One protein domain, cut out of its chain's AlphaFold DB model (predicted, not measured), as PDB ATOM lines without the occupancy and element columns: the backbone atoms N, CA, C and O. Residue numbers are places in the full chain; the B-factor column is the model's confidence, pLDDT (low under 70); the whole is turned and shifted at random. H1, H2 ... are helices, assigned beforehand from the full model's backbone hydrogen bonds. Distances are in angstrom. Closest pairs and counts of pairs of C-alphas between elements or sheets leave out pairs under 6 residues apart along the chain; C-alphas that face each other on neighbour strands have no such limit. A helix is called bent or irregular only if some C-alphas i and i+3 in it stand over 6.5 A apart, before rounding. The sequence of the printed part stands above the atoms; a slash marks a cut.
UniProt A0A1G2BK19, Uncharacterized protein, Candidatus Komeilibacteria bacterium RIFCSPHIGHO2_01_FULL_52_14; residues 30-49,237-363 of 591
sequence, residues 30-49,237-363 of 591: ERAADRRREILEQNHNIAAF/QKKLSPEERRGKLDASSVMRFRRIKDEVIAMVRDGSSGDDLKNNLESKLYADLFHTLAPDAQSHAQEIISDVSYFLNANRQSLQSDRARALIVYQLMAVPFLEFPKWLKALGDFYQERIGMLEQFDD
ATOM      1  N   GLU A  30       9.979  -4.044 -18.737       68.94
ATOM      2  CA  GLU A  30       9.050  -5.188 -18.799       68.94
ATOM      3  C   GLU A  30       8.014  -5.097 -17.679       68.94
ATOM      4  O   GLU A  30       6.818  -5.015 -17.943       68.94
ATOM      5  N   ARG A  31       8.464  -4.911 -16.431       75.31
ATOM      6  CA  ARG A  31       7.559  -4.743 -15.285       75.31
ATOM      7  C   ARG A  31       6.611  -3.548 -15.433       75.31
ATOM      8  O   ARG A  31       5.483  -3.587 -14.946       75.31
ATOM      9  N   ALA A  32       7.047  -2.468 -16.084       73.50
ATOM     10  CA  ALA A  32       6.185  -1.326 -16.373       73.50
ATOM     11  C   ALA A  32       5.138  -1.634 -17.460       73.50
ATOM     12  O   ALA A  32       4.032  -1.095 -17.403       73.50
ATOM     13  N   ALA A  33       5.474  -2.472 -18.446       73.69
ATOM     14  CA  ALA A  33       4.530  -2.952 -19.453       73.69
ATOM     15  C   ALA A  33       3.492  -3.899 -18.834       73.69
ATOM     16  O   ALA A  33       2.296  -3.658 -19.000       73.69
ATOM     17  N   ASP A  34       3.935  -4.860 -18.021       72.25
ATOM     18  CA  ASP A  34       3.056  -5.763 -17.269       72.25
ATOM     19  C   ASP A  34       2.100  -4.974 -16.378       72.25
ATOM     20  O   ASP A  34       0.889  -5.188 -16.388       72.25
ATOM     21  N   ARG A  35       2.616  -3.956 -15.680       73.12
ATOM     22  CA  ARG A  35       1.785  -3.104 -14.831       73.12
ATOM     23  C   ARG A  35       0.721  -2.337 -15.617       73.12
ATOM     24  O   ARG A  35      -0.378  -2.140 -15.103       73.12
ATOM     25  N   ARG A  36       1.020  -1.875 -16.838       83.12
ATOM     26  CA  ARG A  36       0.007  -1.246 -17.705       83.12
ATOM     27  C   ARG A  36      -1.070  -2.254 -18.090       83.12
ATOM     28  O   ARG A  36      -2.244  -1.920 -17.984       83.12
ATOM     29  N   ARG A  37      -0.682  -3.478 -18.453       76.44
ATOM     30  CA  ARG A  37      -1.613  -4.565 -18.786       76.44
ATOM     31  C   ARG A  37      -2.535  -4.915 -17.616       76.44
ATOM     32  O   ARG A  37      -3.746  -4.931 -17.801       76.44
ATOM     33  N   GLU A  38      -1.996  -5.062 -16.405       72.31
ATOM     34  CA  GLU A  38      -2.790  -5.273 -15.180       72.31
ATOM     35  C   GLU A  38      -3.818  -4.151 -14.954       72.31
ATOM     36  O   GLU A  38      -4.960  -4.403 -14.573       72.31
ATOM     37  N   ILE A  39      -3.422  -2.892 -15.177       76.44
ATOM     38  CA  ILE A  39      -4.328  -1.747 -15.024       76.44
ATOM     39  C   ILE A  39      -5.413  -1.765 -16.107       76.44
ATOM     40  O   ILE A  39      -6.568  -1.477 -15.801       76.44
ATOM     41  N   LEU A  40      -5.065  -2.103 -17.352       77.25
ATOM     42  CA  LEU A  40      -6.034  -2.225 -18.444       77.25
ATOM     43  C   LEU A  40      -7.076  -3.308 -18.151       77.25
ATOM     44  O   LEU A  40      -8.265  -3.037 -18.313       77.25
ATOM     45  N   GLU A  41      -6.647  -4.473 -17.656       72.50
ATOM     46  CA  GLU A  41      -7.529  -5.557 -17.201       72.50
ATOM     47  C   GLU A  41      -8.487  -5.067 -16.109       72.50
ATOM     48  O   GLU A  41      -9.707  -5.124 -16.271       72.50
ATOM     49  N   GLN A  42      -7.952  -4.467 -15.041       71.44
ATOM     50  CA  GLN A  42      -8.759  -3.933 -13.935       71.44
ATOM     51  C   GLN A  42      -9.776  -2.880 -14.394       71.44
ATOM     52  O   GLN A  42     -10.907  -2.839 -13.907       71.44
ATOM     53  N   ASN A  43      -9.382  -2.026 -15.337       75.06
ATOM     54  CA  ASN A  43     -10.212  -0.928 -15.807       75.06
ATOM     55  C   ASN A  43     -11.174  -1.328 -16.926       75.06
ATOM     56  O   ASN A  43     -12.106  -0.574 -17.196       75.06
ATOM     57  N   HIS A  44     -10.996  -2.478 -17.582       77.00
ATOM     58  CA  HIS A  44     -11.816  -2.833 -18.741       77.00
ATOM     59  C   HIS A  44     -13.291  -2.964 -18.369       77.00
ATOM     60  O   HIS A  44     -14.142  -2.380 -19.036       77.00
ATOM     61  N   ASN A  45     -13.602  -3.622 -17.251       71.25
ATOM     62  CA  ASN A  45     -14.988  -3.734 -16.793       71.25
ATOM     63  C   ASN A  45     -15.566  -2.388 -16.347       71.25
ATOM     64  O   ASN A  45     -16.759  -2.147 -16.503       71.25
ATOM     65  N   ILE A  46     -14.719  -1.482 -15.856       75.12
ATOM     66  CA  ILE A  46     -15.115  -0.114 -15.515       75.12
ATOM     67  C   ILE A  46     -15.427   0.686 -16.793       75.12
ATOM     68  O   ILE A  46     -16.421   1.407 -16.835       75.12
ATOM     69  N   ALA A  47     -14.619   0.538 -17.845       76.62
ATOM     70  CA  ALA A  47     -14.844   1.160 -19.148       76.62
ATOM     71  C   ALA A  47     -16.103   0.608 -19.839       76.62
ATOM     72  O   ALA A  47     -16.888   1.375 -20.391       76.62
ATOM     73  N   ALA A  48     -16.328  -0.707 -19.764       72.88
ATOM     74  CA  ALA A  48     -17.540  -1.347 -20.268       72.88
ATOM     75  C   ALA A  48     -18.784  -0.870 -19.514       72.88
ATOM     76  O   ALA A  48     -19.765  -0.486 -20.144       72.88
ATOM     77  N   PHE A  49     -18.711  -0.797 -18.182       75.50
ATOM     78  CA  PHE A  49     -19.775  -0.228 -17.361       75.50
ATOM     79  C   PHE A  49     -20.080   1.228 -17.739       75.50
ATOM     80  O   PHE A  49     -21.244   1.597 -17.869       75.50
ATOM     81  N   GLN A 237      -2.557  14.347 -11.127       40.94
ATOM     82  CA  GLN A 237      -1.618  15.168 -10.349       40.94
ATOM     83  C   GLN A 237      -0.867  14.371  -9.278       40.94
ATOM     84  O   GLN A 237       0.301  14.653  -9.013       40.94
ATOM     85  N   LYS A 238      -1.494  13.366  -8.650       41.69
ATOM     86  CA  LYS A 238      -0.887  12.618  -7.529       41.69
ATOM     87  C   LYS A 238       0.084  11.512  -7.955       41.69
ATOM     88  O   LYS A 238       0.854  11.080  -7.103       41.69
ATOM     89  N   LYS A 239       0.066  11.077  -9.221       45.12
ATOM     90  CA  LYS A 239       0.909   9.979  -9.733       45.12
ATOM     91  C   LYS A 239       2.147  10.413 -10.523       45.12
ATOM     92  O   LYS A 239       3.005   9.569 -10.741       45.12
ATOM     93  N   LEU A 240       2.268  11.689 -10.895       45.19
ATOM     94  CA  LEU A 240       3.524  12.227 -11.424       45.19
ATOM     95  C   LEU A 240       4.564  12.255 -10.300       45.19
ATOM     96  O   LEU A 240       4.312  12.829  -9.230       45.19
ATOM     97  N   SER A 241       5.711  11.623 -10.535       45.34
ATOM     98  CA  SER A 241       6.845  11.639  -9.617       45.34
ATOM     99  C   SER A 241       7.283  13.087  -9.334       45.34
ATOM    100  O   SER A 241       7.090  13.984 -10.162       45.34
ATOM    101  N   PRO A 242       7.888  13.374  -8.168       44.06
ATOM    102  CA  PRO A 242       8.444  14.695  -7.881       44.06
ATOM    103  C   PRO A 242       9.448  15.185  -8.933       44.06
ATOM    104  O   PRO A 242       9.645  16.389  -9.035       44.06
ATOM    105  N   GLU A 243      10.067  14.283  -9.696       46.88
ATOM    106  CA  GLU A 243      11.005  14.581 -10.783       46.88
ATOM    107  C   GLU A 243      10.275  14.971 -12.079       46.88
ATOM    108  O   GLU A 243      10.638  15.976 -12.684       46.88
ATOM    109  N   GLU A 244       9.168  14.307 -12.432       45.00
ATOM    110  CA  GLU A 244       8.277  14.723 -13.535       45.00
ATOM    111  C   GLU A 244       7.572  16.056 -13.238       45.00
ATOM    112  O   GLU A 244       7.344  16.856 -14.138       45.00
ATOM    113  N   ARG A 245       7.301  16.359 -11.960       47.88
ATOM    114  CA  ARG A 245       6.822  17.689 -11.530       47.88
ATOM    115  C   ARG A 245       7.906  18.769 -11.553       47.88
ATOM    116  O   ARG A 245       7.578  19.952 -11.565       47.88
ATOM    117  N   ARG A 246       9.185  18.382 -11.494       42.62
ATOM    118  CA  ARG A 246      10.338  19.301 -11.533       42.62
ATOM    119  C   ARG A 246      10.886  19.490 -12.954       42.62
ATOM    120  O   ARG A 246      11.690  20.395 -13.162       42.62
ATOM    121  N   GLY A 247      10.446  18.686 -13.926       44.88
ATOM    122  CA  GLY A 247      10.914  18.706 -15.311       44.88
ATOM    123  C   GLY A 247       9.909  19.282 -16.317       44.88
ATOM    124  O   GLY A 247       9.020  18.587 -16.786       44.88
ATOM    125  N   LYS A 248      10.148  20.531 -16.730       49.34
ATOM    126  CA  LYS A 248       9.829  21.135 -18.047       49.34
ATOM    127  C   LYS A 248       8.392  21.450 -18.486       49.34
ATOM    128  O   LYS A 248       8.272  22.202 -19.446       49.34
ATOM    129  N   LEU A 249       7.324  21.011 -17.823       52.66
ATOM    130  CA  LEU A 249       5.971  21.476 -18.174       52.66
ATOM    131  C   LEU A 249       5.368  22.273 -17.023       52.66
ATOM    132  O   LEU A 249       5.065  21.736 -15.959       52.66
ATOM    133  N   ASP A 250       5.214  23.579 -17.227       59.59
ATOM    134  CA  ASP A 250       4.497  24.426 -16.283       59.59
ATOM    135  C   ASP A 250       3.010  24.017 -16.206       59.59
ATOM    136  O   ASP A 250       2.464  23.334 -17.080       59.59
ATOM    137  N   ALA A 251       2.314  24.432 -15.143       60.16
ATOM    138  CA  ALA A 251       0.894  24.109 -14.964       60.16
ATOM    139  C   ALA A 251       0.022  24.585 -16.147       60.16
ATOM    140  O   ALA A 251      -1.024  23.994 -16.426       60.16
ATOM    141  N   SER A 252       0.465  25.627 -16.862       58.94
ATOM    142  CA  SER A 252      -0.208  26.145 -18.054       58.94
ATOM    143  C   SER A 252      -0.122  25.163 -19.231       58.94
ATOM    144  O   SER A 252      -1.132  24.901 -19.884       58.94
ATOM    145  N   SER A 253       1.033  24.532 -19.443       60.34
ATOM    146  CA  SER A 253       1.243  23.523 -20.480       60.34
ATOM    147  C   SER A 253       0.453  22.249 -20.196       60.34
ATOM    148  O   SER A 253      -0.182  21.716 -21.103       60.34
ATOM    149  N   VAL A 254       0.377  21.807 -18.936       65.44
ATOM    150  CA  VAL A 254      -0.471  20.663 -18.535       65.44
ATOM    151  C   VAL A 254      -1.948  20.922 -18.861       65.44
ATOM    152  O   VAL A 254      -2.626  20.062 -19.426       65.44
ATOM    153  N   MET A 255      -2.445  22.129 -18.577       64.88
ATOM    154  CA  MET A 255      -3.817  22.521 -18.925       64.88
ATOM    155  C   MET A 255      -4.059  22.582 -20.440       64.88
ATOM    156  O   MET A 255      -5.180  22.339 -20.884       64.88
ATOM    157  N   ARG A 256      -3.034  22.876 -21.246       69.44
ATOM    158  CA  ARG A 256      -3.125  22.899 -22.717       69.44
ATOM    159  C   ARG A 256      -3.105  21.499 -23.320       69.44
ATOM    160  O   ARG A 256      -3.964  21.191 -24.139       69.44
ATOM    161  N   PHE A 257      -2.232  20.617 -22.837       76.75
ATOM    162  CA  PHE A 257      -2.255  19.200 -23.206       76.75
ATOM    163  C   PHE A 257      -3.599  18.541 -22.893       76.75
ATOM    164  O   PHE A 257      -4.066  17.708 -23.663       76.75
ATOM    165  N   ARG A 258      -4.272  18.962 -21.814       75.50
ATOM    166  CA  ARG A 258      -5.639  18.520 -21.513       75.50
ATOM    167  C   ARG A 258      -6.643  18.915 -22.604       75.50
ATOM    168  O   ARG A 258      -7.519  18.116 -22.906       75.50
ATOM    169  N   ARG A 259      -6.518  20.106 -23.204       76.38
ATOM    170  CA  ARG A 259      -7.390  20.540 -24.313       76.38
ATOM    171  C   ARG A 259      -7.130  19.742 -25.589       76.38
ATOM    172  O   ARG A 259      -8.079  19.340 -26.241       76.38
ATOM    173  N   ILE A 260      -5.864  19.465 -25.906       83.00
ATOM    174  CA  ILE A 260      -5.497  18.617 -27.056       83.00
ATOM    175  C   ILE A 260      -6.008  17.184 -26.845       83.00
ATOM    176  O   ILE A 260      -6.611  16.599 -27.739       83.00
ATOM    177  N   LYS A 261      -5.827  16.636 -25.637       86.44
ATOM    178  CA  LYS A 261      -6.354  15.323 -25.241       86.44
ATOM    179  C   LYS A 261      -7.863  15.222 -25.426       86.44
ATOM    180  O   LYS A 261      -8.335  14.185 -25.878       86.44
ATOM    181  N   ASP A 262      -8.597  16.262 -25.039       83.25
ATOM    182  CA  ASP A 262     -10.054  16.306 -25.158       83.25
ATOM    183  C   ASP A 262     -10.501  16.126 -26.617       83.25
ATOM    184  O   ASP A 262     -11.339  15.270 -26.890       83.25
ATOM    185  N   GLU A 263      -9.847  16.818 -27.558       85.44
ATOM    186  CA  GLU A 263     -10.098  16.650 -28.997       85.44
ATOM    187  C   GLU A 263      -9.732  15.287 -29.523       85.44
ATOM    188  O   GLU A 263     -10.512  14.669 -30.239       85.44
ATOM    189  N   VAL A 264      -8.539  14.812 -29.171       90.31
ATOM    190  CA  VAL A 264      -8.073  13.510 -29.634       90.31
ATOM    191  C   VAL A 264      -9.055  12.431 -29.189       90.31
ATOM    192  O   VAL A 264      -9.456  11.599 -29.994       90.31
ATOM    193  N   ILE A 265      -9.508  12.470 -27.935       89.44
ATOM    194  CA  ILE A 265     -10.506  11.530 -27.423       89.44
ATOM    195  C   ILE A 265     -11.855  11.680 -28.148       89.44
ATOM    196  O   ILE A 265     -12.478  10.664 -28.463       89.44
ATOM    197  N   ALA A 266     -12.313  12.905 -28.424       88.00
ATOM    198  CA  ALA A 266     -13.564  13.146 -29.146       88.00
ATOM    199  C   ALA A 266     -13.524  12.608 -30.586       88.00
ATOM    200  O   ALA A 266     -14.444  11.898 -30.992       88.00
ATOM    201  N   MET A 267     -12.421  12.829 -31.309       88.81
ATOM    202  CA  MET A 267     -12.199  12.288 -32.657       88.81
ATOM    203  C   MET A 267     -12.035  10.760 -32.658       88.81
ATOM    204  O   MET A 267     -12.486  10.072 -33.567       88.81
ATOM    205  N   VAL A 268     -11.439  10.174 -31.616       89.06
ATOM    206  CA  VAL A 268     -11.437   8.708 -31.475       89.06
ATOM    207  C   VAL A 268     -12.863   8.190 -31.263       89.06
ATOM    208  O   VAL A 268     -13.205   7.131 -31.783       89.06
ATOM    209  N   ARG A 269     -13.711   8.904 -30.511       87.50
ATOM    210  CA  ARG A 269     -15.091   8.478 -30.229       87.50
ATOM    211  C   ARG A 269     -15.997   8.566 -31.457       87.50
ATOM    212  O   ARG A 269     -16.796   7.647 -31.654       87.50
ATOM    213  N   ASP A 270     -15.879   9.638 -32.241       85.50
ATOM    214  CA  ASP A 270     -16.741   9.937 -33.396       85.50
ATOM    215  C   ASP A 270     -16.472   9.075 -34.642       85.50
ATOM    216  O   ASP A 270     -17.240   9.128 -35.604       85.50
ATOM    217  N   GLY A 271     -15.416   8.255 -34.603       82.81
ATOM    218  CA  GLY A 271     -15.054   7.337 -35.678       82.81
ATOM    219  C   GLY A 271     -14.110   7.914 -36.730       82.81
ATOM    220  O   GLY A 271     -13.946   7.282 -37.777       82.81
ATOM    221  N   SER A 272     -13.481   9.064 -36.472       84.94
ATOM    222  CA  SER A 272     -12.452   9.633 -37.344       84.94
ATOM    223  C   SER A 272     -11.337   8.624 -37.628       84.94
ATOM    224  O   SER A 272     -10.869   7.907 -36.735       84.94
ATOM    225  N   SER A 273     -10.883   8.572 -38.884       86.81
ATOM    226  CA  SER A 273      -9.672   7.820 -39.211       86.81
ATOM    227  C   SER A 273      -8.441   8.493 -38.596       86.81
ATOM    228  O   SER A 273      -8.481   9.665 -38.211       86.81
ATOM    229  N   GLY A 274      -7.327   7.763 -38.514       89.31
ATOM    230  CA  GLY A 274      -6.076   8.343 -38.037       89.31
ATOM    231  C   GLY A 274      -5.612   9.509 -38.908       89.31
ATOM    232  O   GLY A 274      -5.110  10.504 -38.379       89.31
ATOM    233  N   ASP A 275      -5.808   9.415 -40.223       89.50
ATOM    234  CA  ASP A 275      -5.448  10.479 -41.162       89.50
ATOM    235  C   ASP A 275      -6.358  11.700 -40.989       89.50
ATOM    236  O   ASP A 275      -5.868  12.826 -40.910       89.50
ATOM    237  N   ASP A 276      -7.672  11.488 -40.861       86.50
ATOM    238  CA  ASP A 276      -8.637  12.575 -40.657       86.50
ATOM    239  C   ASP A 276      -8.386  13.307 -39.335       86.50
ATOM    240  O   ASP A 276      -8.376  14.537 -39.308       86.50
ATOM    241  N   LEU A 277      -8.125  12.569 -38.250       90.19
ATOM    242  CA  LEU A 277      -7.797  13.137 -36.941       90.19
ATOM    243  C   LEU A 277      -6.572  14.048 -37.036       90.19
ATOM    244  O   LEU A 277      -6.607  15.193 -36.579       90.19
ATOM    245  N   LYS A 278      -5.493  13.555 -37.653       89.69
ATOM    246  CA  LYS A 278      -4.249  14.311 -37.793       89.69
ATOM    247  C   LYS A 278      -4.453  15.563 -38.647       89.69
ATOM    248  O   LYS A 278      -4.134  16.661 -38.198       89.69
ATOM    249  N   ASN A 279      -5.052  15.407 -39.827       84.81
ATOM    250  CA  ASN A 279      -5.310  16.514 -40.749       84.81
ATOM    251  C   ASN A 279      -6.208  17.587 -40.121       84.81
ATOM    252  O   ASN A 279      -5.974  18.780 -40.312       84.81
ATOM    253  N   ASN A 280      -7.220  17.177 -39.352       83.06
ATOM    254  CA  ASN A 280      -8.095  18.105 -38.652       83.06
ATOM    255  C   ASN A 280      -7.324  18.872 -37.579       83.06
ATOM    256  O   ASN A 280      -7.344  20.101 -37.609       83.06
ATOM    257  N   LEU A 281      -6.611  18.192 -36.675       83.94
ATOM    258  CA  LEU A 281      -5.866  18.844 -35.589       83.94
ATOM    259  C   LEU A 281      -4.745  19.768 -36.086       83.94
ATOM    260  O   LEU A 281      -4.443  20.759 -35.428       83.94
ATOM    261  N   GLU A 282      -4.160  19.478 -37.247       81.62
ATOM    262  CA  GLU A 282      -3.152  20.328 -37.895       81.62
ATOM    263  C   GLU A 282      -3.765  21.456 -38.749       81.62
ATOM    264  O   GLU A 282      -3.050  22.326 -39.252       81.62
ATOM    265  N   SER A 283      -5.091  21.475 -38.913       75.00
ATOM    266  CA  SER A 283      -5.783  22.518 -39.667       75.00
ATOM    267  C   SER A 283      -5.829  23.851 -38.915       75.00
ATOM    268  O   SER A 283      -5.687  23.934 -37.692       75.00
ATOM    269  N   LYS A 284      -6.145  24.925 -39.650       68.06
ATOM    270  CA  LYS A 284      -6.357  26.263 -39.073       68.06
ATOM    271  C   LYS A 284      -7.450  26.298 -37.997       68.06
ATOM    272  O   LYS A 284      -7.426  27.199 -37.168       68.06
ATOM    273  N   LEU A 285      -8.389  25.345 -38.002       65.00
ATOM    274  CA  LEU A 285      -9.496  25.296 -37.045       65.00
ATOM    275  C   LEU A 285      -9.020  25.058 -35.605       65.00
ATOM    276  O   LEU A 285      -9.631  25.585 -34.683       65.00
ATOM    277  N   TYR A 286      -7.946  24.286 -35.432       72.62
ATOM    278  CA  TYR A 286      -7.432  23.865 -34.126       72.62
ATOM    279  C   TYR A 286      -6.047  24.438 -33.811       72.62
ATOM    280  O   TYR A 286      -5.398  24.035 -32.845       72.62
ATOM    281  N   ALA A 287      -5.578  25.400 -34.610       72.56
ATOM    282  CA  ALA A 287      -4.264  26.003 -34.431       72.56
ATOM    283  C   ALA A 287      -4.118  26.680 -33.049       72.56
ATOM    284  O   ALA A 287      -3.041  26.666 -32.447       72.56
ATOM    285  N   ASP A 288      -5.215  27.202 -32.493       72.00
ATOM    286  CA  ASP A 288      -5.286  27.810 -31.160       72.00
ATOM    287  C   ASP A 288      -4.933  26.840 -30.020       72.00
ATOM    288  O   ASP A 288      -4.392  27.272 -28.995       72.00
ATOM    289  N   LEU A 289      -5.150  25.532 -30.209       74.88
ATOM    290  CA  LEU A 289      -4.738  24.499 -29.256       74.88
ATOM    291  C   LEU A 289      -3.215  24.462 -29.071       74.88
ATOM    292  O   LEU A 289      -2.740  24.133 -27.981       74.88
ATOM    293  N   PHE A 290      -2.459  24.835 -30.109       79.44
ATOM    294  CA  PHE A 290      -0.999  24.742 -30.148       79.44
ATOM    295  C   PHE A 290      -0.296  26.097 -30.030       79.44
ATOM    296  O   PHE A 290       0.804  26.146 -29.488       79.44
ATOM    297  N   HIS A 291      -0.922  27.200 -30.460       71.38
ATOM    298  CA  HIS A 291      -0.297  28.530 -30.589       71.38
ATOM    299  C   HIS A 291       0.371  29.097 -29.333       71.38
ATOM    300  O   HIS A 291       1.164  30.032 -29.421       71.38
ATOM    301  N   THR A 292       0.038  28.573 -28.158       66.94
ATOM    302  CA  THR A 292       0.584  29.064 -26.893       66.94
ATOM    303  C   THR A 292       1.620  28.126 -26.273       66.94
ATOM    304  O   THR A 292       2.274  28.520 -25.306       66.94
ATOM    305  N   LEU A 293       1.788  26.911 -26.806       74.94
ATOM    306  CA  LEU A 293       2.811  25.964 -26.365       74.94
ATOM    307  C   LEU A 293       4.208  26.441 -26.779       74.94
ATOM    308  O   LEU A 293       4.386  27.095 -27.804       74.94
ATOM    309  N   ALA A 294       5.209  26.098 -25.969       79.19
ATOM    310  CA  ALA A 294       6.598  26.256 -26.377       79.19
ATOM    311  C   ALA A 294       6.894  25.346 -27.591       79.19
ATOM    312  O   ALA A 294       6.265  24.291 -27.709       79.19
ATOM    313  N   PRO A 295       7.833  25.713 -28.485       82.75
ATOM    314  CA  PRO A 295       8.083  24.958 -29.716       82.75
ATOM    315  C   PRO A 295       8.400  23.472 -29.498       82.75
ATOM    316  O   PRO A 295       7.947  22.626 -30.259       82.75
ATOM    317  N   ASP A 296       9.135  23.139 -28.437       79.19
ATOM    318  CA  ASP A 296       9.443  21.759 -28.051       79.19
ATOM    319  C   ASP A 296       8.192  20.991 -27.595       79.19
ATOM    320  O   ASP A 296       7.964  19.861 -28.027       79.19
ATOM    321  N   ALA A 297       7.341  21.619 -26.782       79.75
ATOM    322  CA  ALA A 297       6.067  21.047 -26.355       79.75
ATOM    323  C   ALA A 297       5.077  20.882 -27.521       79.75
ATOM    324  O   ALA A 297       4.323  19.910 -27.549       79.75
ATOM    325  N   GLN A 298       5.089  21.804 -28.486       86.00
ATOM    326  CA  GLN A 298       4.281  21.711 -29.698       86.00
ATOM    327  C   GLN A 298       4.724  20.534 -30.574       86.00
ATOM    328  O   GLN A 298       3.882  19.709 -30.925       86.00
ATOM    329  N   SER A 299       6.023  20.421 -30.878       86.12
ATOM    330  CA  SER A 299       6.560  19.290 -31.646       86.12
ATOM    331  C   SER A 299       6.222  17.961 -30.977       86.12
ATOM    332  O   SER A 299       5.745  17.038 -31.629       86.12
ATOM    333  N   HIS A 300       6.365  17.885 -29.653       86.19
ATOM    334  CA  HIS A 300       6.045  16.667 -28.921       86.19
ATOM    335  C   HIS A 300       4.544  16.323 -28.941       86.19
ATOM    336  O   HIS A 300       4.165  15.161 -29.069       86.19
ATOM    337  N   ALA A 301       3.656  17.322 -28.870       87.19
ATOM    338  CA  ALA A 301       2.222  17.094 -29.038       87.19
ATOM    339  C   ALA A 301       1.890  16.529 -30.432       87.19
ATOM    340  O   ALA A 301       1.054  15.634 -30.547       87.19
ATOM    341  N   GLN A 302       2.560  17.024 -31.477       90.00
ATOM    342  CA  GLN A 302       2.392  16.559 -32.859       90.00
ATOM    343  C   GLN A 302       2.927  15.134 -33.075       90.00
ATOM    344  O   GLN A 302       2.323  14.354 -33.816       90.00
ATOM    345  N   GLU A 303       4.017  14.765 -32.398       91.62
ATOM    346  CA  GLU A 303       4.516  13.384 -32.353       91.62
ATOM    347  C   GLU A 303       3.459  12.446 -31.757       91.62
ATOM    348  O   GLU A 303       3.075  11.471 -32.400       91.62
ATOM    349  N   ILE A 304       2.891  12.795 -30.595       92.38
ATOM    350  CA  ILE A 304       1.833  11.996 -29.953       92.38
ATOM    351  C   ILE A 304       0.604  11.862 -30.864       92.38
ATOM    352  O   ILE A 304       0.026  10.782 -30.967       92.38
ATOM    353  N   ILE A 305       0.195  12.936 -31.548       92.81
ATOM    354  CA  ILE A 305      -0.918  12.895 -32.514       92.81
ATOM    355  C   ILE A 305      -0.600  11.952 -33.678       92.81
ATOM    356  O   ILE A 305      -1.477  11.215 -34.128       92.81
ATOM    357  N   SER A 306       0.649  11.932 -34.145       93.25
ATOM    358  CA  SER A 306       1.088  11.006 -35.190       93.25
ATOM    359  C   SER A 306       1.059   9.550 -34.714       93.25
ATOM    360  O   SER A 306       0.612   8.684 -35.465       93.25
ATOM    361  N   ASP A 307       1.434   9.280 -33.462       93.25
ATOM    362  CA  ASP A 307       1.331   7.941 -32.867       93.25
ATOM    363  C   ASP A 307      -0.129   7.486 -32.728       93.25
ATOM    364  O   ASP A 307      -0.463   6.340 -33.043       93.25
ATOM    365  N   VAL A 308      -1.026   8.387 -32.305       93.06
ATOM    366  CA  VAL A 308      -2.474   8.124 -32.258       93.06
ATOM    367  C   VAL A 308      -3.001   7.813 -33.658       93.06
ATOM    368  O   VAL A 308      -3.705   6.823 -33.847       93.06
ATOM    369  N   SER A 309      -2.637   8.634 -34.643       94.06
ATOM    370  CA  SER A 309      -3.024   8.461 -36.044       94.06
ATOM    371  C   SER A 309      -2.607   7.086 -36.575       94.06
ATOM    372  O   SER A 309      -3.443   6.325 -37.072       94.06
ATOM    373  N   TYR A 310      -1.341   6.713 -36.372       93.38
ATOM    374  CA  TYR A 310      -0.828   5.401 -36.749       93.38
ATOM    375  C   TYR A 310      -1.601   4.267 -36.066       93.38
ATOM    376  O   TYR A 310      -2.033   3.327 -36.736       93.38
ATOM    377  N   PHE A 311      -1.837   4.373 -34.755       91.31
ATOM    378  CA  PHE A 311      -2.588   3.377 -33.996       91.31
ATOM    379  C   PHE A 311      -4.008   3.168 -34.545       91.31
ATOM    380  O   PHE A 311      -4.430   2.023 -34.731       91.31
ATOM    381  N   LEU A 312      -4.741   4.250 -34.824       89.81
ATOM    382  CA  LEU A 312      -6.109   4.176 -35.345       89.81
ATOM    383  C   LEU A 312      -6.157   3.543 -36.734       89.81
ATOM    384  O   LEU A 312      -7.011   2.696 -36.997       89.81
ATOM    385  N   ASN A 313      -5.220   3.912 -37.608       88.88
ATOM    386  CA  ASN A 313      -5.135   3.352 -38.951       88.88
ATOM    387  C   ASN A 313      -4.768   1.861 -38.919       88.88
ATOM    388  O   ASN A 313      -5.406   1.060 -39.604       88.88
ATOM    389  N   ALA A 314      -3.797   1.475 -38.086       84.81
ATOM    390  CA  ALA A 314      -3.373   0.085 -37.929       84.81
ATOM    391  C   ALA A 314      -4.488  -0.816 -37.367       84.81
ATOM    392  O   ALA A 314      -4.592  -1.978 -37.749       84.81
ATOM    393  N   ASN A 315      -5.354  -0.278 -36.502       78.81
ATOM    394  CA  ASN A 315      -6.426  -1.029 -35.840       78.81
ATOM    395  C   ASN A 315      -7.820  -0.739 -36.419       78.81
ATOM    396  O   ASN A 315      -8.835  -1.040 -35.787       78.81
ATOM    397  N   ARG A 316      -7.905  -0.169 -37.629       78.81
ATOM    398  CA  ARG A 316      -9.166   0.315 -38.215       78.81
ATOM    399  C   ARG A 316     -10.278  -0.736 -38.238       78.81
ATOM    400  O   ARG A 316     -11.435  -0.388 -38.021       78.81
ATOM    401  N   GLN A 317      -9.950  -2.003 -38.506       69.56
ATOM    402  CA  GLN A 317     -10.929  -3.099 -38.536       69.56
ATOM    403  C   GLN A 317     -11.497  -3.395 -37.142       69.56
ATOM    404  O   GLN A 317     -12.713  -3.437 -36.965       69.56
ATOM    405  N   SER A 318     -10.634  -3.492 -36.131       66.56
ATOM    406  CA  SER A 318     -11.022  -3.723 -34.735       66.56
ATOM    407  C   SER A 318     -11.806  -2.549 -34.130       66.56
ATOM    408  O   SER A 318     -12.619  -2.738 -33.225       66.56
ATOM    409  N   LEU A 319     -11.604  -1.332 -34.646       71.94
ATOM    410  CA  LEU A 319     -12.248  -0.099 -34.177       71.94
ATOM    411  C   LEU A 319     -13.498   0.305 -34.969       71.94
ATOM    412  O   LEU A 319     -13.988   1.426 -34.813       71.94
ATOM    413  N   GLN A 320     -14.061  -0.592 -35.786       68.19
ATOM    414  CA  GLN A 320     -15.286  -0.307 -36.543       68.19
ATOM    415  C   GLN A 320     -16.517  -0.116 -35.652       68.19
ATOM    416  O   GLN A 320     -17.415   0.651 -36.010       68.19
ATOM    417  N   SER A 321     -16.570  -0.771 -34.489       71.25
ATOM    418  CA  SER A 321     -17.728  -0.673 -33.597       71.25
ATOM    419  C   SER A 321     -17.661   0.541 -32.670       71.25
ATOM    420  O   SER A 321     -16.613   0.880 -32.117       71.25
ATOM    421  N   ASP A 322     -18.821   1.154 -32.446       70.50
ATOM    422  CA  ASP A 322     -18.986   2.299 -31.549       70.50
ATOM    423  C   ASP A 322     -18.578   1.961 -30.103       70.50
ATOM    424  O   ASP A 322     -17.910   2.739 -29.421       70.50
ATOM    425  N   ARG A 323     -18.884   0.728 -29.677       75.94
ATOM    426  CA  ARG A 323     -18.464   0.165 -28.390       75.94
ATOM    427  C   ARG A 323     -16.945   0.058 -28.272       75.94
ATOM    428  O   ARG A 323     -16.400   0.473 -27.255       75.94
ATOM    429  N   ALA A 324     -16.251  -0.482 -29.278       75.12
ATOM    430  CA  ALA A 324     -14.794  -0.634 -29.223       75.12
ATOM    431  C   ALA A 324     -14.091   0.724 -29.074       75.12
ATOM    432  O   ALA A 324     -13.206   0.872 -28.230       75.12
ATOM    433  N   ARG A 325     -14.548   1.737 -29.823       82.69
ATOM    434  CA  ARG A 325     -14.047   3.114 -29.703       82.69
ATOM    435  C   ARG A 325     -14.289   3.684 -28.307       82.69
ATOM    436  O   ARG A 325     -13.358   4.197 -27.690       82.69
ATOM    437  N   ALA A 326     -15.503   3.536 -27.776       80.88
ATOM    438  CA  ALA A 326     -15.846   4.007 -26.436       80.88
ATOM    439  C   ALA A 326     -14.979   3.364 -25.340       80.88
ATOM    440  O   ALA A 326     -14.502   4.053 -24.443       80.88
ATOM    441  N   LEU A 327     -14.715   2.057 -25.428       78.38
ATOM    442  CA  LEU A 327     -13.869   1.354 -24.462       78.38
ATOM    443  C   LEU A 327     -12.437   1.905 -24.432       78.38
ATOM    444  O   LEU A 327     -11.877   2.093 -23.351       78.38
ATOM    445  N   ILE A 328     -11.846   2.186 -25.598       84.88
ATOM    446  CA  ILE A 328     -10.518   2.809 -25.690       84.88
ATOM    447  C   ILE A 328     -10.540   4.212 -25.096       84.88
ATOM    448  O   ILE A 328      -9.688   4.544 -24.273       84.88
ATOM    449  N   VAL A 329     -11.540   5.012 -25.464       85.94
ATOM    450  CA  VAL A 329     -11.738   6.362 -24.930       85.94
ATOM    451  C   VAL A 329     -11.784   6.340 -23.403       85.94
ATOM    452  O   VAL A 329     -11.007   7.047 -22.760       85.94
ATOM    453  N   TYR A 330     -12.612   5.477 -22.809       79.56
ATOM    454  CA  TYR A 330     -12.754   5.376 -21.358       79.56
ATOM    455  C   TYR A 330     -11.479   4.901 -20.649       79.56
ATOM    456  O   TYR A 330     -11.185   5.379 -19.553       79.56
ATOM    457  N   GLN A 331     -10.685   4.031 -21.280       81.00
ATOM    458  CA  GLN A 331      -9.371   3.628 -20.768       81.00
ATOM    459  C   GLN A 331      -8.354   4.781 -20.804       81.00
ATOM    460  O   GLN A 331      -7.589   4.967 -19.856       81.00
ATOM    461  N   LEU A 332      -8.366   5.594 -21.864       83.88
ATOM    462  CA  LEU A 332      -7.444   6.722 -22.045       83.88
ATOM    463  C   LEU A 332      -7.826   7.968 -21.236       83.88
ATOM    464  O   LEU A 332      -6.967   8.811 -20.970       83.88
ATOM    465  N   MET A 333      -9.081   8.105 -20.795       77.31
ATOM    466  CA  MET A 333      -9.529   9.283 -20.039       77.31
ATOM    467  C   MET A 333      -8.688   9.564 -18.786       77.31
ATOM    468  O   MET A 333      -8.486  10.726 -18.445       77.31
ATOM    469  N   ALA A 334      -8.189   8.532 -18.102       71.44
ATOM    470  CA  ALA A 334      -7.372   8.680 -16.893       71.44
ATOM    471  C   ALA A 334      -5.855   8.725 -17.169       71.44
ATOM    472  O   ALA A 334      -5.062   8.824 -16.229       71.44
ATOM    473  N   VAL A 335      -5.452   8.608 -18.436       77.38
ATOM    474  CA  VAL A 335      -4.055   8.587 -18.872       77.38
ATOM    475  C   VAL A 335      -3.641  10.000 -19.298       77.38
ATOM    476  O   VAL A 335      -4.332  10.604 -20.118       77.38
ATOM    477  N   PRO A 336      -2.523  10.556 -18.802       77.12
ATOM    478  CA  PRO A 336      -2.012  11.830 -19.298       77.12
ATOM    479  C   PRO A 336      -1.712  11.764 -20.798       77.12
ATOM    480  O   PRO A 336      -1.190  10.758 -21.272       77.12
ATOM    481  N   PHE A 337      -1.961  12.849 -21.536       83.25
ATOM    482  CA  PHE A 337      -1.740  12.874 -22.990       83.25
ATOM    483  C   PHE A 337      -0.317  12.465 -23.391       83.25
ATOM    484  O   PHE A 337      -0.126  11.716 -24.336       83.25
ATOM    485  N   LEU A 338       0.677  12.886 -22.607       81.88
ATOM    486  CA  LEU A 338       2.092  12.557 -22.811       81.88
ATOM    487  C   LEU A 338       2.386  11.052 -22.755       81.88
ATOM    488  O   LEU A 338       3.358  10.577 -23.330       81.88
ATOM    489  N   GLU A 339       1.549  10.290 -22.058       83.25
ATOM    490  CA  GLU A 339       1.698   8.846 -21.917       83.25
ATOM    491  C   GLU A 339       0.861   8.072 -22.948       83.25
ATOM    492  O   GLU A 339       0.986   6.847 -23.024       83.25
ATOM    493  N   PHE A 340       0.041   8.752 -23.766       88.62
ATOM    494  CA  PHE A 340      -0.826   8.110 -24.761       88.62
ATOM    495  C   PHE A 340      -0.094   7.091 -25.631       88.62
ATOM    496  O   PHE A 340      -0.595   5.972 -25.695       88.62
ATOM    497  N   PRO A 341       1.086   7.367 -26.219       89.25
ATOM    498  CA  PRO A 341       1.749   6.390 -27.087       89.25
ATOM    499  C   PRO A 341       2.000   5.040 -26.396       89.25
ATOM    500  O   PRO A 341       1.731   3.975 -26.953       89.25
ATOM    501  N   LYS A 342       2.432   5.064 -25.126       85.88
ATOM    502  CA  LYS A 342       2.702   3.843 -24.347       85.88
ATOM    503  C   LYS A 342       1.420   3.078 -24.020       85.88
ATOM    504  O   LYS A 342       1.425   1.847 -24.012       85.88
ATOM    505  N   TRP A 343       0.340   3.795 -23.716       87.62
ATOM    506  CA  TRP A 343      -0.950   3.191 -23.383       87.62
ATOM    507  C   TRP A 343      -1.709   2.713 -24.613       87.62
ATOM    508  O   TRP A 343      -2.334   1.665 -24.537       87.62
ATOM    509  N   LEU A 344      -1.612   3.413 -25.740       89.75
ATOM    510  CA  LEU A 344      -2.155   2.978 -27.024       89.75
ATOM    511  C   LEU A 344      -1.498   1.683 -27.478       89.75
ATOM    512  O   LEU A 344      -2.208   0.754 -27.838       89.75
ATOM    513  N   LYS A 345      -0.169   1.572 -27.364       86.44
ATOM    514  CA  LYS A 345       0.517   0.301 -27.612       86.44
ATOM    515  C   LYS A 345      -0.044  -0.820 -26.729       86.44
ATOM    516  O   LYS A 345      -0.486  -1.835 -27.246       86.44
ATOM    517  N   ALA A 346      -0.114  -0.597 -25.413       85.44
ATOM    518  CA  ALA A 346      -0.641  -1.593 -24.477       85.44
ATOM    519  C   ALA A 346      -2.122  -1.944 -24.732       85.44
ATOM    520  O   ALA A 346      -2.519  -3.089 -24.547       85.44
ATOM    521  N   LEU A 347      -2.940  -0.974 -25.153       85.69
ATOM    522  CA  LEU A 347      -4.335  -1.177 -25.551       85.69
ATOM    523  C   LEU A 347      -4.436  -1.995 -26.836       85.69
ATOM    524  O   LEU A 347      -5.290  -2.872 -26.912       85.69
ATOM    525  N   GLY A 348      -3.574  -1.714 -27.814       80.38
ATOM    526  CA  GLY A 348      -3.436  -2.501 -29.037       80.38
ATOM    527  C   GLY A 348      -3.144  -3.952 -28.704       80.38
ATOM    528  O   GLY A 348      -3.941  -4.809 -29.055       80.38
ATOM    529  N   ASP A 349      -2.087  -4.204 -27.933       79.38
ATOM    530  CA  ASP A 349      -1.703  -5.551 -27.506       79.38
ATOM    531  C   ASP A 349      -2.853  -6.238 -26.733       79.38
ATOM    532  O   ASP A 349      -3.250  -7.359 -27.043       79.38
ATOM    533  N   PHE A 350      -3.469  -5.538 -25.772       77.56
ATOM    534  CA  PHE A 350      -4.561  -6.072 -24.953       77.56
ATOM    535  C   PHE A 350      -5.807  -6.451 -25.769       77.56
ATOM    536  O   PHE A 350      -6.375  -7.529 -25.572       77.56
ATOM    537  N   TYR A 351      -6.259  -5.569 -26.665       73.38
ATOM    538  CA  TYR A 351      -7.451  -5.822 -27.470       73.38
ATOM    539  C   TYR A 351      -7.171  -6.740 -28.652       73.38
ATOM    540  O   TYR A 351      -8.040  -7.544 -28.953       73.38
ATOM    541  N   GLN A 352      -5.997  -6.690 -29.287       71.19
ATOM    542  CA  GLN A 352      -5.640  -7.636 -30.347       71.19
ATOM    543  C   GLN A 352      -5.542  -9.062 -29.818       71.19
ATOM    544  O   GLN A 352      -6.031  -9.970 -30.474       71.19
ATOM    545  N   GLU A 353      -4.989  -9.290 -28.625       71.25
ATOM    546  CA  GLU A 353      -4.956 -10.641 -28.059       71.25
ATOM    547  C   GLU A 353      -6.366 -11.147 -27.689       71.25
ATOM    548  O   GLU A 353      -6.694 -12.305 -27.942       71.25
ATOM    549  N   ARG A 354      -7.232 -10.289 -27.125       71.00
ATOM    550  CA  ARG A 354      -8.630 -10.655 -26.806       71.00
ATOM    551  C   ARG A 354      -9.490 -10.859 -28.040       71.00
ATOM    552  O   ARG A 354     -10.254 -11.818 -28.091       71.00
ATOM    553  N   ILE A 355      -9.384  -9.954 -29.009       64.50
ATOM    554  CA  ILE A 355     -10.069 -10.058 -30.295       64.50
ATOM    555  C   ILE A 355      -9.530 -11.269 -31.043       64.50
ATOM    556  O   ILE A 355     -10.336 -12.040 -31.518       64.50
ATOM    557  N   GLY A 356      -8.223 -11.525 -31.041       64.38
ATOM    558  CA  GLY A 356      -7.638 -12.720 -31.647       64.38
ATOM    559  C   GLY A 356      -8.140 -14.018 -31.009       64.38
ATOM    560  O   GLY A 356      -8.436 -14.973 -31.717       64.38
ATOM    561  N   MET A 357      -8.323 -14.061 -29.684       68.88
ATOM    562  CA  MET A 357      -8.974 -15.199 -29.018       68.88
ATOM    563  C   MET A 357     -10.461 -15.318 -29.359       68.88
ATOM    564  O   MET A 357     -10.967 -16.429 -29.507       68.88
ATOM    565  N   LEU A 358     -11.169 -14.190 -29.464       67.69
ATOM    566  CA  LEU A 358     -12.564 -14.161 -29.891       67.69
ATOM    567  C   LEU A 358     -12.706 -14.617 -31.343       67.69
ATOM    568  O   LEU A 358     -13.595 -15.405 -31.614       67.69
ATOM    569  N   GLU A 359     -11.838 -14.161 -32.242       59.91
ATOM    570  CA  GLU A 359     -11.768 -14.548 -33.651       59.91
ATOM    571  C   GLU A 359     -11.420 -16.026 -33.770       59.91
ATOM    572  O   GLU A 359     -12.114 -16.740 -34.468       59.91
ATOM    573  N   GLN A 360     -10.452 -16.537 -33.005       66.00
ATOM    574  CA  GLN A 360     -10.160 -17.970 -32.963       66.00
ATOM    575  C   GLN A 360     -11.365 -18.785 -32.465       66.00
ATOM    576  O   GLN A 360     -11.664 -19.854 -33.000       66.00
ATOM    577  N   PHE A 361     -12.058 -18.308 -31.428       69.75
ATOM    578  CA  PHE A 361     -13.272 -18.949 -30.934       69.75
ATOM    579  C   PHE A 361     -14.395 -18.884 -31.972       69.75
ATOM    580  O   PHE A 361     -15.023 -19.906 -32.229       69.75
ATOM    581  N   ASP A 362     -14.622 -17.724 -32.586       62.84
ATOM    582  CA  ASP A 362     -15.625 -17.499 -33.624       62.84
ATOM    583  C   ASP A 362     -15.282 -18.311 -34.891       62.84
ATOM    584  O   ASP A 362     -16.182 -18.898 -35.467       62.84
ATOM    585  N   ASP A 363     -14.020 -18.488 -35.278       59.28
ATOM    586  CA  ASP A 363     -13.593 -19.328 -36.409       59.28
ATOM    587  C   ASP A 363     -13.847 -20.818 -36.144       59.28
ATOM    588  O   ASP A 363     -14.306 -21.546 -37.021       59.28
TER     589      ASP A 363
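AT A GLANCE: This is residues 30 to 49 and 237 to 363 of the 591 residues of an uncharacterized protein of Candidatus Komeilibacteria bacterium RIFCSPHIGHO2_01_FULL_52_14 (UniProt A0A1G2BK19). H2, H4, H5 and the first part of the long helix H6 pack into a bundle, with short H3 on one side and H1 crossing H5 and H6 on the opposite side. Residues 356 to 363, the last of H6, stick out as an arm, and they add to the longest span. The printed part has 147 residues with six named helices, H1 to H6 in chain order, and no named strand: the class is all helix. It is compact, with a radius of gyration of the C-alphas of 16.0 A, and spans 51 by 36 by 26 A.

HOW THE PARTS SIT: H6, residues 337 to 363, has a kink of 35 degrees near residue 344 and is irregular, with C-alphas 338 and 341 7.5 A apart. Its residues 337 to 348 touch H4, residues 295 to 314, closest at the C-alphas of Asp 307 and Pro 341, 6.0 A, at a shallow tilt of 4 degrees, the same way. Its residues 337 to 338 touch residues 257 to 261 of H2, residues 251 to 270, with the C-alphas of Lys 261 and Phe 337 closest at 5.7 A. H5, residues 322 to 332, and H6 form a helical hairpin and only just touch, with 3 pairs of C-alphas within 8 A, the closest Leu 332 and Phe 340 at 7.3 A. H2 touches H5 with residues 265 to 269 alone, opposite ways at a shallow tilt of 15 degrees; the C-alphas of Arg 269 and Arg 325 are closest, 5.5 A. H3, residues 274 to 281, forms a helical hairpin with H4, the closest C-alphas being Gly 274 and Ser 309, 3.6 A. H1, residues 30 to 49, touches H6 with residues 33 to 40 alone, closest at the C-alphas of Arg 37 and Ala 346, 6.5 A, and is only just about perpendicular to it at 70.3 degrees. H1 and H3 are apart. In H2, H3, H4 and H5 every O i to N i+4 pair is within hydrogen-bond range; in H1 14 of 16 are, in H6 21 of 23.

IN THESE COORDINATES: H6 is 36.8 A long and ends at C-alpha 363, (-13.593, -19.328, -36.409). H1, 29.3 A, begins at C-alpha 30, (9.050, -5.188, -18.799); it is only just irregular, with C-alphas 42 and 45 6.9 A apart. H2 measures 29.2 A, H4 28.6 A, H5 15.6 A and H3 10.8 A.

THE WHOLE: The C-alphas farthest apart, Arg 246 and Asp 363, are 51.8 A apart. Residues 50 to 236 are not printed, and C-alphas 49 and 237 are 24.8 A apart across this cut. The link from H3 to H4, 13 residues, is long. Mean pLDDT of the printed part is 75.7; residues 237 to 256 and 355 to 363 are among those under 70.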